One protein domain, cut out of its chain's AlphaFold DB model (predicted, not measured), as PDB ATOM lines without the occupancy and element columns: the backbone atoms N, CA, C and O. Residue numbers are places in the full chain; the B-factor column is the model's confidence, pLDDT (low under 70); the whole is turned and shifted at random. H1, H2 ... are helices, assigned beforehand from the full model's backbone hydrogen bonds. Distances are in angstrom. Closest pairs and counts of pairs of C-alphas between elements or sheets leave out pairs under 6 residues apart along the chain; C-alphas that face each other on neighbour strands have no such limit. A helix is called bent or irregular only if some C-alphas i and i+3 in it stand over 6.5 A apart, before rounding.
ATOM      1  N   LEU A 543      79.365 190.884 117.403       63.69
ATOM      2  CA  LEU A 543      80.310 191.242 118.462       63.69
ATOM      3  C   LEU A 543      80.167 192.705 118.910       63.69
ATOM      4  O   LEU A 543      80.122 192.964 120.103       63.69
ATOM      5  N   ILE A 544      80.052 193.666 117.982       66.94
ATOM      6  CA  ILE A 544      79.892 195.086 118.351       66.94
ATOM      7  C   ILE A 544      78.517 195.319 118.989       66.94
ATOM      8  O   ILE A 544      78.424 196.048 119.971       66.94
ATOM      9  N   LEU A 545      77.460 194.681 118.478       68.50
ATOM     10  CA  LEU A 545      76.120 194.767 119.064       68.50
ATOM     11  C   LEU A 545      76.076 194.161 120.478       68.50
ATOM     12  O   LEU A 545      75.530 194.778 121.384       68.50
ATOM     13  N   GLU A 546      76.683 192.992 120.680       70.06
ATOM     14  CA  GLU A 546      76.760 192.284 121.962       70.06
ATOM     15  C   GLU A 546      77.620 193.043 122.978       70.06
ATOM     16  O   GLU A 546      77.202 193.205 124.124       70.06
ATOM     17  N   LEU A 547      78.763 193.597 122.555       72.75
ATOM     18  CA  LEU A 547      79.598 194.454 123.400       72.75
ATOM     19  C   LEU A 547      78.855 195.742 123.791       72.75
ATOM     20  O   LEU A 547      78.898 196.143 124.952       72.75
ATOM     21  N   CYS A 548      78.123 196.360 122.856       71.44
ATOM     22  CA  CYS A 548      77.273 197.518 123.135       71.44
ATOM     23  C   CYS A 548      76.098 197.180 124.064       71.44
ATOM     24  O   CYS A 548      75.767 198.004 124.908       71.44
ATOM     25  N   LEU A 549      75.485 195.996 123.955       75.00
ATOM     26  CA  LEU A 549      74.427 195.545 124.868       75.00
ATOM     27  C   LEU A 549      74.971 195.300 126.282       75.00
ATOM     28  O   LEU A 549      74.378 195.775 127.247       75.00
ATOM     29  N   LEU A 550      76.117 194.625 126.410       75.25
ATOM     30  CA  LEU A 550      76.776 194.375 127.696       75.25
ATOM     31  C   LEU A 550      77.198 195.706 128.355       75.25
ATOM     32  O   LEU A 550      76.897 195.945 129.525       75.25
ATOM     33  N   PHE A 551      77.796 196.617 127.581       76.31
ATOM     34  CA  PHE A 551      78.129 197.973 128.026       76.31
ATOM     35  C   PHE A 551      76.883 198.769 128.444       76.31
ATOM     36  O   PHE A 551      76.881 199.365 129.516       76.31
ATOM     37  N   LEU A 552      75.804 198.737 127.656       79.50
ATOM     38  CA  LEU A 552      74.544 199.426 127.955       79.50
ATOM     39  C   LEU A 552      73.869 198.878 129.220       79.50
ATOM     40  O   LEU A 552      73.338 199.664 129.999       79.50
ATOM     41  N   ILE A 553      73.937 197.569 129.482       77.56
ATOM     42  CA  ILE A 553      73.455 196.974 130.740       77.56
ATOM     43  C   ILE A 553      74.238 197.544 131.933       77.56
ATOM     44  O   ILE A 553      73.627 198.023 132.889       77.56
ATOM     45  N   ILE A 554      75.574 197.573 131.868       78.31
ATOM     46  CA  ILE A 554      76.421 198.131 132.939       78.31
ATOM     47  C   ILE A 554      76.169 199.639 133.123       78.31
ATOM     48  O   ILE A 554      76.009 200.109 134.250       78.31
ATOM     49  N   VAL A 555      76.087 200.394 132.024       77.88
ATOM     50  CA  VAL A 555      75.918 201.859 132.003       77.88
ATOM     51  C   VAL A 555      74.481 202.306 132.302       77.88
ATOM     52  O   VAL A 555      74.265 203.477 132.596       77.88
ATOM     53  N   ILE A 556      73.498 201.403 132.320       81.62
ATOM     54  CA  ILE A 556      72.165 201.679 132.881       81.62
ATOM     55  C   ILE A 556      72.109 201.289 134.364       81.62
ATOM     56  O   ILE A 556      71.658 202.087 135.184       81.62
ATOM     57  N   ILE A 557      72.599 200.103 134.739       79.56
ATOM     58  CA  ILE A 557      72.504 199.614 136.124       79.56
ATOM     59  C   ILE A 557      73.345 200.468 137.085       79.56
ATOM     60  O   ILE A 557      72.837 200.881 138.129       79.56
ATOM     61  N   LEU A 558      74.605 200.770 136.747       79.44
ATOM     62  CA  LEU A 558      75.504 201.479 137.664       79.44
ATOM     63  C   LEU A 558      75.014 202.909 137.981       79.44
ATOM     64  O   LEU A 558      74.931 203.243 139.165       79.44
ATOM     65  N   PRO A 559      74.616 203.753 137.002       77.81
ATOM     66  CA  PRO A 559      74.130 205.097 137.300       77.81
ATOM     67  C   PRO A 559      72.743 205.120 137.939       77.81
ATOM     68  O   PRO A 559      72.490 206.037 138.710       77.81
ATOM     69  N   ILE A 560      71.870 204.130 137.697       79.00
ATOM     70  CA  ILE A 560      70.602 204.015 138.438       79.00
ATOM     71  C   ILE A 560      70.881 203.781 139.927       79.00
ATOM     72  O   ILE A 560      70.317 204.489 140.758       79.00
ATOM     73  N   ILE A 561      71.787 202.857 140.268       76.88
ATOM     74  CA  ILE A 561      72.167 202.581 141.665       76.88
ATOM     75  C   ILE A 561      72.824 203.811 142.313       76.88
ATOM     76  O   ILE A 561      72.504 204.143 143.453       76.88
ATOM     77  N   ILE A 562      73.700 204.521 141.594       78.38
ATOM     78  CA  ILE A 562      74.373 205.730 142.106       78.38
ATOM     79  C   ILE A 562      73.384 206.895 142.279       78.38
ATOM     80  O   ILE A 562      73.383 207.537 143.326       78.38
ATOM     81  N   TRP A 563      72.525 207.162 141.291       77.12
ATOM     82  CA  TRP A 563      71.485 208.199 141.358       77.12
ATOM     83  C   TRP A 563      70.534 207.954 142.531       77.12
ATOM     84  O   TRP A 563      70.241 208.874 143.290       77.12
ATOM     85  N   TYR A 564      70.122 206.700 142.715       69.50
ATOM     86  CA  TYR A 564      69.288 206.256 143.824       69.50
ATOM     87  C   TYR A 564      69.983 206.437 145.186       69.50
ATOM     88  O   TYR A 564      69.388 206.984 146.106       69.50
ATOM     89  N   TYR A 565      71.260 206.052 145.311       71.75
ATOM     90  CA  TYR A 565      72.023 206.209 146.557       71.75
ATOM     91  C   TYR A 565      72.230 207.682 146.958       71.75
ATOM     92  O   TYR A 565      72.333 207.999 148.143       71.75
ATOM     93  N   LEU A 566      72.296 208.587 145.977       76.50
ATOM     94  CA  LEU A 566      72.441 210.028 146.207       76.50
ATOM     95  C   LEU A 566      71.095 210.715 146.503       76.50
ATOM     96  O   LEU A 566      71.039 211.595 147.364       76.50
ATOM     97  N   ASN A 567      70.010 210.298 145.843       73.06
ATOM     98  CA  ASN A 567      68.659 210.829 146.049       73.06
ATOM     99  C   ASN A 567      67.918 210.032 147.132       73.06
ATOM    100  O   ASN A 567      67.022 209.238 146.863       73.06
ATOM    101  N   ASN A 568      68.331 210.280 148.372       67.56
ATOM    102  CA  ASN A 568      67.966 209.562 149.596       67.56
ATOM    103  C   ASN A 568      66.527 209.865 150.105       67.56
ATOM    104  O   ASN A 568      66.329 210.146 151.290       67.56
ATOM    105  N   ASP A 569      65.536 209.865 149.204       64.31
ATOM    106  CA  ASP A 569      64.120 210.161 149.476       64.31
ATOM    107  C   ASP A 569      63.347 208.871 149.826       64.31
ATOM    108  O   ASP A 569      63.133 207.997 148.985       64.31
ATOM    109  N   GLN A 570      62.913 208.750 151.086       61.81
ATOM    110  CA  GLN A 570      62.613 207.467 151.760       61.81
ATOM    111  C   GLN A 570      61.326 206.723 151.330       61.81
ATOM    112  O   GLN A 570      60.757 205.968 152.120       61.81
ATOM    113  N   ASN A 571      60.782 206.981 150.138       62.62
ATOM    114  CA  ASN A 571      59.472 206.462 149.706       62.62
ATOM    115  C   ASN A 571      59.442 205.981 148.242       62.62
ATOM    116  O   ASN A 571      58.386 205.962 147.604       62.62
ATOM    117  N   HIS A 572      60.583 205.587 147.670       71.38
ATOM    118  CA  HIS A 572      60.609 205.043 146.311       71.38
ATOM    119  C   HIS A 572      60.186 203.557 146.276       71.38
ATOM    120  O   HIS A 572      60.726 202.747 147.024       71.38
ATOM    121  N   PRO A 573      59.298 203.122 145.358       72.94
ATOM    122  CA  PRO A 573      58.891 201.711 145.274       72.94
ATOM    123  C   PRO A 573      60.050 200.780 144.870       72.94
ATOM    124  O   PRO A 573      60.023 199.588 145.161       72.94
ATOM    125  N   LEU A 574      61.094 201.328 144.239       74.25
ATOM    126  CA  LEU A 574      62.344 200.624 143.955       74.25
ATOM    127  C   LEU A 574      63.205 200.422 145.218       74.25
ATOM    128  O   LEU A 574      63.877 199.400 145.308       74.25
ATOM    129  N   GLU A 575      63.125 201.312 146.218       72.00
ATOM    130  CA  GLU A 575      63.709 201.073 147.550       72.00
ATOM    131  C   GLU A 575      63.017 199.897 148.225       72.00
ATOM    132  O   GLU A 575      63.668 198.933 148.628       72.00
ATOM    133  N   GLN A 576      61.687 199.943 148.288       75.56
ATOM    134  CA  GLN A 576      60.877 198.895 148.905       75.56
ATOM    135  C   GLN A 576      61.075 197.530 148.222       75.56
ATOM    136  O   GLN A 576      61.069 196.503 148.894       75.56
ATOM    137  N   PHE A 577      61.308 197.513 146.904       77.31
ATOM    138  CA  PHE A 577      61.685 196.299 146.183       77.31
ATOM    139  C   PHE A 577      63.109 195.837 146.525       77.31
ATOM    140  O   PHE A 577      63.276 194.702 146.954       77.31
ATOM    141  N   LEU A 578      64.138 196.683 146.381       75.75
ATOM    142  CA  LEU A 578      65.540 196.276 146.581       75.75
ATOM    143  C   LEU A 578      65.896 195.945 148.039       75.75
ATOM    144  O   LEU A 578      66.743 195.084 148.276       75.75
ATOM    145  N   SER A 579      65.262 196.615 149.004       69.31
ATOM    146  CA  SER A 579      65.398 196.330 150.441       69.31
ATOM    147  C   SER A 579      64.474 195.203 150.924       69.31
ATOM    148  O   SER A 579      64.653 194.692 152.033       69.31
ATOM    149  N   GLY A 580      63.508 194.788 150.098       69.38
ATOM    150  CA  GLY A 580      62.558 193.730 150.410       69.38
ATOM    151  C   GLY A 580      63.244 192.380 150.632       69.38
ATOM    152  O   GLY A 580      64.026 191.909 149.809       69.38
ATOM    153  N   GLN A 581      62.893 191.708 151.731       67.38
ATOM    154  CA  GLN A 581      63.311 190.325 152.023       67.38
ATOM    155  C   GLN A 581      62.400 189.280 151.337       67.38
ATOM    156  O   GLN A 581      62.376 188.103 151.710       67.38
ATOM    157  N   ASP A 582      61.633 189.728 150.343       71.62
ATOM    158  CA  ASP A 582      60.670 188.951 149.574       71.62
ATOM    159  C   ASP A 582      61.301 188.217 148.385       71.62
ATOM    160  O   ASP A 582      62.477 188.377 148.062       71.62
ATOM    161  N   PHE A 583      60.510 187.350 147.747       73.06
ATOM    162  CA  PHE A 583      60.995 186.521 146.645       73.06
ATOM    163  C   PHE A 583      61.304 187.356 145.403       73.06
ATOM    164  O   PHE A 583      60.417 188.027 144.876       73.06
ATOM    165  N   GLY A 584      62.517 187.214 144.871       78.69
ATOM    166  CA  GLY A 584      62.809 187.571 143.484       78.69
ATOM    167  C   GLY A 584      63.945 188.564 143.288       78.69
ATOM    168  O   GLY A 584      64.562 188.530 142.230       78.69
ATOM    169  N   VAL A 585      64.287 189.400 144.275       83.69
ATOM    170  CA  VAL A 585      65.363 190.407 144.132       83.69
ATOM    171  C   VAL A 585      66.709 189.722 143.880       83.69
ATOM    172  O   VAL A 585      67.422 190.035 142.927       83.69
ATOM    173  N   ARG A 586      67.037 188.727 144.710       84.56
ATOM    174  CA  ARG A 586      68.296 187.974 144.624       84.56
ATOM    175  C   ARG A 586      68.333 187.079 143.388       84.56
ATOM    176  O   ARG A 586      69.344 187.039 142.693       84.56
ATOM    177  N   PHE A 587      67.207 186.428 143.091       86.94
ATOM    178  CA  PHE A 587      67.010 185.649 141.870       86.94
ATOM    179  C   PHE A 587      67.213 186.499 140.603       86.94
ATOM    180  O   PHE A 587      67.902 186.064 139.683       86.94
ATOM    181  N   LEU A 588      66.683 187.727 140.568       85.19
ATOM    182  CA  LEU A 588      66.823 188.659 139.446       85.19
ATOM    183  C   LEU A 588      68.293 189.021 139.195       85.19
ATOM    184  O   LEU A 588      68.761 188.900 138.064       85.19
ATOM    185  N   PHE A 589      69.042 189.412 140.230       84.56
ATOM    186  CA  PHE A 589      70.467 189.731 140.073       84.56
ATOM    187  C   PHE A 589      71.309 188.509 139.675       84.56
ATOM    188  O   PHE A 589      72.191 188.631 138.824       84.56
ATOM    189  N   ALA A 590      71.011 187.320 140.208       87.38
ATOM    190  CA  ALA A 590      71.686 186.088 139.803       87.38
ATOM    191  C   ALA A 590      71.365 185.696 138.343       87.38
ATOM    192  O   ALA A 590      72.264 185.312 137.593       87.38
ATOM    193  N   ALA A 591      70.116 185.874 137.898       85.94
ATOM    194  CA  ALA A 591      69.707 185.671 136.507       85.94
ATOM    195  C   ALA A 591      70.364 186.677 135.540       85.94
ATOM    196  O   ALA A 591      70.777 186.292 134.445       85.94
ATOM    197  N   ILE A 592      70.533 187.941 135.951       85.12
ATOM    198  CA  ILE A 592      71.307 188.945 135.197       85.12
ATOM    199  C   ILE A 592      72.779 188.517 135.082       85.12
ATOM    200  O   ILE A 592      73.356 188.617 133.999       85.12
ATOM    201  N   GLY A 593      73.377 187.975 136.149       85.31
ATOM    202  CA  GLY A 593      74.738 187.423 136.114       85.31
ATOM    203  C   GLY A 593      74.907 186.296 135.086       85.31
ATOM    204  O   GLY A 593      75.867 186.301 134.318       85.31
ATOM    205  N   ILE A 594      73.937 185.379 135.007       86.12
ATOM    206  CA  ILE A 594      73.917 184.293 134.011       86.12
ATOM    207  C   ILE A 594      73.751 184.838 132.584       86.12
ATOM    208  O   ILE A 594      74.416 184.367 131.663       86.12
ATOM    209  N   LEU A 595      72.912 185.860 132.382       82.12
ATOM    210  CA  LEU A 595      72.766 186.509 131.075       82.12
ATOM    211  C   LEU A 595      74.079 187.170 130.613       82.12
ATOM    212  O   LEU A 595      74.416 187.106 129.431       82.12
ATOM    213  N   ILE A 596      74.835 187.767 131.537       82.56
ATOM    214  CA  ILE A 596      76.151 188.363 131.258       82.56
ATOM    215  C   ILE A 596      77.186 187.281 130.899       82.56
ATOM    216  O   ILE A 596      77.963 187.478 129.967       82.56
ATOM    217  N   ASP A 597      77.179 186.128 131.573       82.12
ATOM    218  CA  ASP A 597      78.027 184.968 131.246       82.12
ATOM    219  C   ASP A 597      77.738 184.405 129.834       82.12
ATOM    220  O   ASP A 597      78.664 184.166 129.054       82.12
ATOM    221  N   GLU A 598      76.467 184.295 129.430       78.12
ATOM    222  CA  GLU A 598      76.106 183.924 128.050       78.12
ATOM    223  C   GLU A 598      76.536 184.980 127.010       78.12
ATOM    224  O   GLU A 598      77.049 184.619 125.948       78.12
ATOM    225  N   LEU A 599      76.435 186.281 127.318       78.50
ATOM    226  CA  LEU A 599      76.975 187.339 126.446       78.50
ATOM    227  C   LEU A 599      78.505 187.236 126.303       78.50
ATOM    228  O   LEU A 599      79.023 187.357 125.190       78.50
ATOM    229  N   TRP A 600      79.236 186.952 127.386       79.25
ATOM    230  CA  TRP A 600      80.682 186.710 127.323       79.25
ATOM    231  C   TRP A 600      81.032 185.500 126.454       79.25
ATOM    232  O   TRP A 600      81.929 185.600 125.614       79.25
ATOM    233  N   LYS A 601      80.315 184.377 126.592       76.00
ATOM    234  CA  LYS A 601      80.507 183.184 125.745       76.00
ATOM    235  C   LYS A 601      80.327 183.507 124.261       76.00
ATOM    236  O   LYS A 601      81.172 183.107 123.453       76.00
ATOM    237  N   ASN A 602      79.300 184.281 123.904       73.88
ATOM    238  CA  ASN A 602      79.106 184.743 122.527       73.88
ATOM    239  C   ASN A 602      80.282 185.605 122.042       73.88
ATOM    240  O   ASN A 602      80.881 185.288 121.007       73.88
ATOM    241  N   ILE A 603      80.687 186.614 122.819       75.50
ATOM    242  CA  ILE A 603      81.818 187.500 122.498       75.50
ATOM    243  C   ILE A 603      83.114 186.693 122.288       75.50
ATOM    244  O   ILE A 603      83.785 186.864 121.266       75.50
ATOM    245  N   PHE A 604      83.443 185.749 123.179       73.19
ATOM    246  CA  PHE A 604      84.613 184.874 123.027       73.19
ATOM    247  C   PHE A 604      84.506 183.947 121.806       73.19
ATOM    248  O   PHE A 604      85.506 183.747 121.108       73.19
ATOM    249  N   SER A 605      83.315 183.418 121.497       68.12
ATOM    250  CA  SER A 605      83.102 182.617 120.279       68.12
ATOM    251  C   SER A 605      83.376 183.432 119.009       68.12
ATOM    252  O   SER A 605      84.026 182.936 118.086       68.12
ATOM    253  N   SER A 606      82.969 184.708 118.993       69.88
ATOM    254  CA  SER A 606      83.170 185.625 117.869       69.88
ATOM    255  C   SER A 606      84.618 186.132 117.752       69.88
ATOM    256  O   SER A 606      85.109 186.316 116.639       69.88
ATOM    257  N   MET A 607      85.344 186.294 118.869       66.94
ATOM    258  CA  MET A 607      86.765 186.690 118.861       66.94
ATOM    259  C   MET A 607      87.733 185.575 118.439       66.94
ATOM    260  O   MET A 607      88.809 185.876 117.915       66.94
ATOM    261  N   ARG A 608      87.380 184.297 118.628       67.12
ATOM    262  CA  ARG A 608      88.275 183.150 118.369       67.12
ATOM    263  C   ARG A 608      88.994 183.163 117.000       67.12
ATOM    264  O   ARG A 608      90.210 182.968 117.006       67.12
ATOM    265  N   PRO A 609      88.337 183.396 115.841       65.25
ATOM    266  CA  PRO A 609      89.037 183.429 114.550       65.25
ATOM    267  C   PRO A 609      90.049 184.580 114.422       65.25
ATOM    268  O   PRO A 609      91.066 184.411 113.754       65.25
ATOM    269  N   PHE A 610      89.814 185.721 115.081       60.81
ATOM    270  CA  PHE A 610      90.745 186.856 115.064       60.81
ATOM    271  C   PHE A 610      92.019 186.545 115.856       60.81
ATOM    272  O   PHE A 610      93.118 186.801 115.368       60.81
ATOM    273  N   LEU A 611      91.876 185.930 117.037       60.78
ATOM    274  CA  LEU A 611      93.010 185.455 117.834       60.78
ATOM    275  C   LEU A 611      93.840 184.428 117.052       60.78
ATOM    276  O   LEU A 611      95.056 184.565 116.973       60.78
ATOM    277  N   PHE A 612      93.191 183.446 116.418       58.47
ATOM    278  CA  PHE A 612      93.898 182.420 115.645       58.47
ATOM    279  C   PHE A 612      94.672 183.003 114.451       58.47
ATOM    280  O   PHE A 612      95.813 182.617 114.226       58.47
ATOM    281  N   MET A 613      94.102 183.965 113.713       63.06
ATOM    282  CA  MET A 613      94.846 184.633 112.636       63.06
ATOM    283  C   MET A 613      96.033 185.449 113.159       63.06
ATOM    284  O   MET A 613      97.081 185.444 112.521       63.06
ATOM    285  N   HIS A 614      95.915 186.101 114.320       58.94
ATOM    286  CA  HIS A 614      97.034 186.844 114.908       58.94
ATOM    287  C   HIS A 614      98.161 185.918 115.405       58.94
ATOM    288  O   HIS A 614      99.328 186.268 115.271       58.94
ATOM    289  N   PHE A 615      97.838 184.732 115.931       58.12
ATOM    290  CA  PHE A 615      98.826 183.724 116.354       58.12
ATOM    291  C   PHE A 615      99.432 182.892 115.206       58.12
ATOM    292  O   PHE A 615     100.336 182.107 115.457       58.12
ATOM    293  N   CYS A 616      98.953 183.057 113.968       52.94
ATOM    294  CA  CYS A 616      99.514 182.421 112.765       52.94
ATOM    295  C   CYS A 616     100.178 183.433 111.804       52.94
ATOM    296  O   CYS A 616     100.491 183.087 110.666       52.94
TER     297      CYS A 616
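AT A GLANCE: This is residues 543 to 616 of the 618 residues of an uncharacterized protein of Podospora anserina (strain S / ATCC MYA-4624 / DSM 980 / FGSC 10383) (UniProt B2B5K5). Two long helices, H1 and H3, make a narrow, open V: they run opposite ways and come together where the first residues of H1, 543 to 550, pack on residues 596 to 607 of H3. The wide end of the V is spanned by two loops with the short helix H2 between them, and past the meeting place a kinked tail sticks out, residues 608 to 616, of which 608 to 615 belong to H3. The printed part has 74 residues with three named helices, in the order H1, H2, H3, and no named strand; its class is all helix, with 61 residues in the named helices. The whole is extended, with a radius of gyration of the C-alphas of 17.6 A, and it is a rod spanning 59 by 25 by 16 A.

IN THESE COORDINATES: H1 comes first, residues 543 to 566, and is 34.4 A long from its first to its last C-alpha. It begins at C-alpha 543, at (80.310, 191.242, 118.462), and ends at C-alpha 566, at (72.441, 210.028, 146.207). H2 follows as residues 573 to 578. H3, the longest helix, is residues 585 to 615 and measures 44.0 A; its last C-alpha, 615, is at (98.826, 183.724, 116.354). H3 is irregular, with C-alphas 606 and 609 standing 7.1 A apart, and it has a kink of 40 degrees near residue 609.

HOW THE PARTS SIT: H1 touches H3 with residues 543 to 550 alone, and H3 touches H1 with residues 596 to 607 alone. Their closest C-alphas are those of Leu 543 and Ile 603, 5.7 A apart. H1 and H3 run opposite ways at a tilt of 36 degrees, only just steep. Farther along H1, residues 555 to 563 stand free. H1 and H2 are apart, but only just, with their closest C-alphas 8.5 A from each other. H2 and H3 are close but not clearly touching: their closest C-alphas, those of Leu 578 and Val 585, are 6.4 A apart. H2 and H3 run the same way at a steep tilt of 68 degrees, only just short of about perpendicular. In H2 every O i to N i+4 pair is within hydrogen-bond range, while in H1 it is 19 of 20 and in H3 25 of 27.

THE WHOLE: The two C-alphas farthest apart are those of Asn 571 and Cys 616, 59.5 A. The printed part has no cut, and both links, H1 to H2 and H2 to H3, are short, with 6 residues each. Within these links residues 567 to 571 and 579 to 584 stand free. The mean pLDDT of the printed part is 73.9, and it is under 70 at residues 543 to 545, 564, 568 to 571, 579 to 581 and 605 to 616.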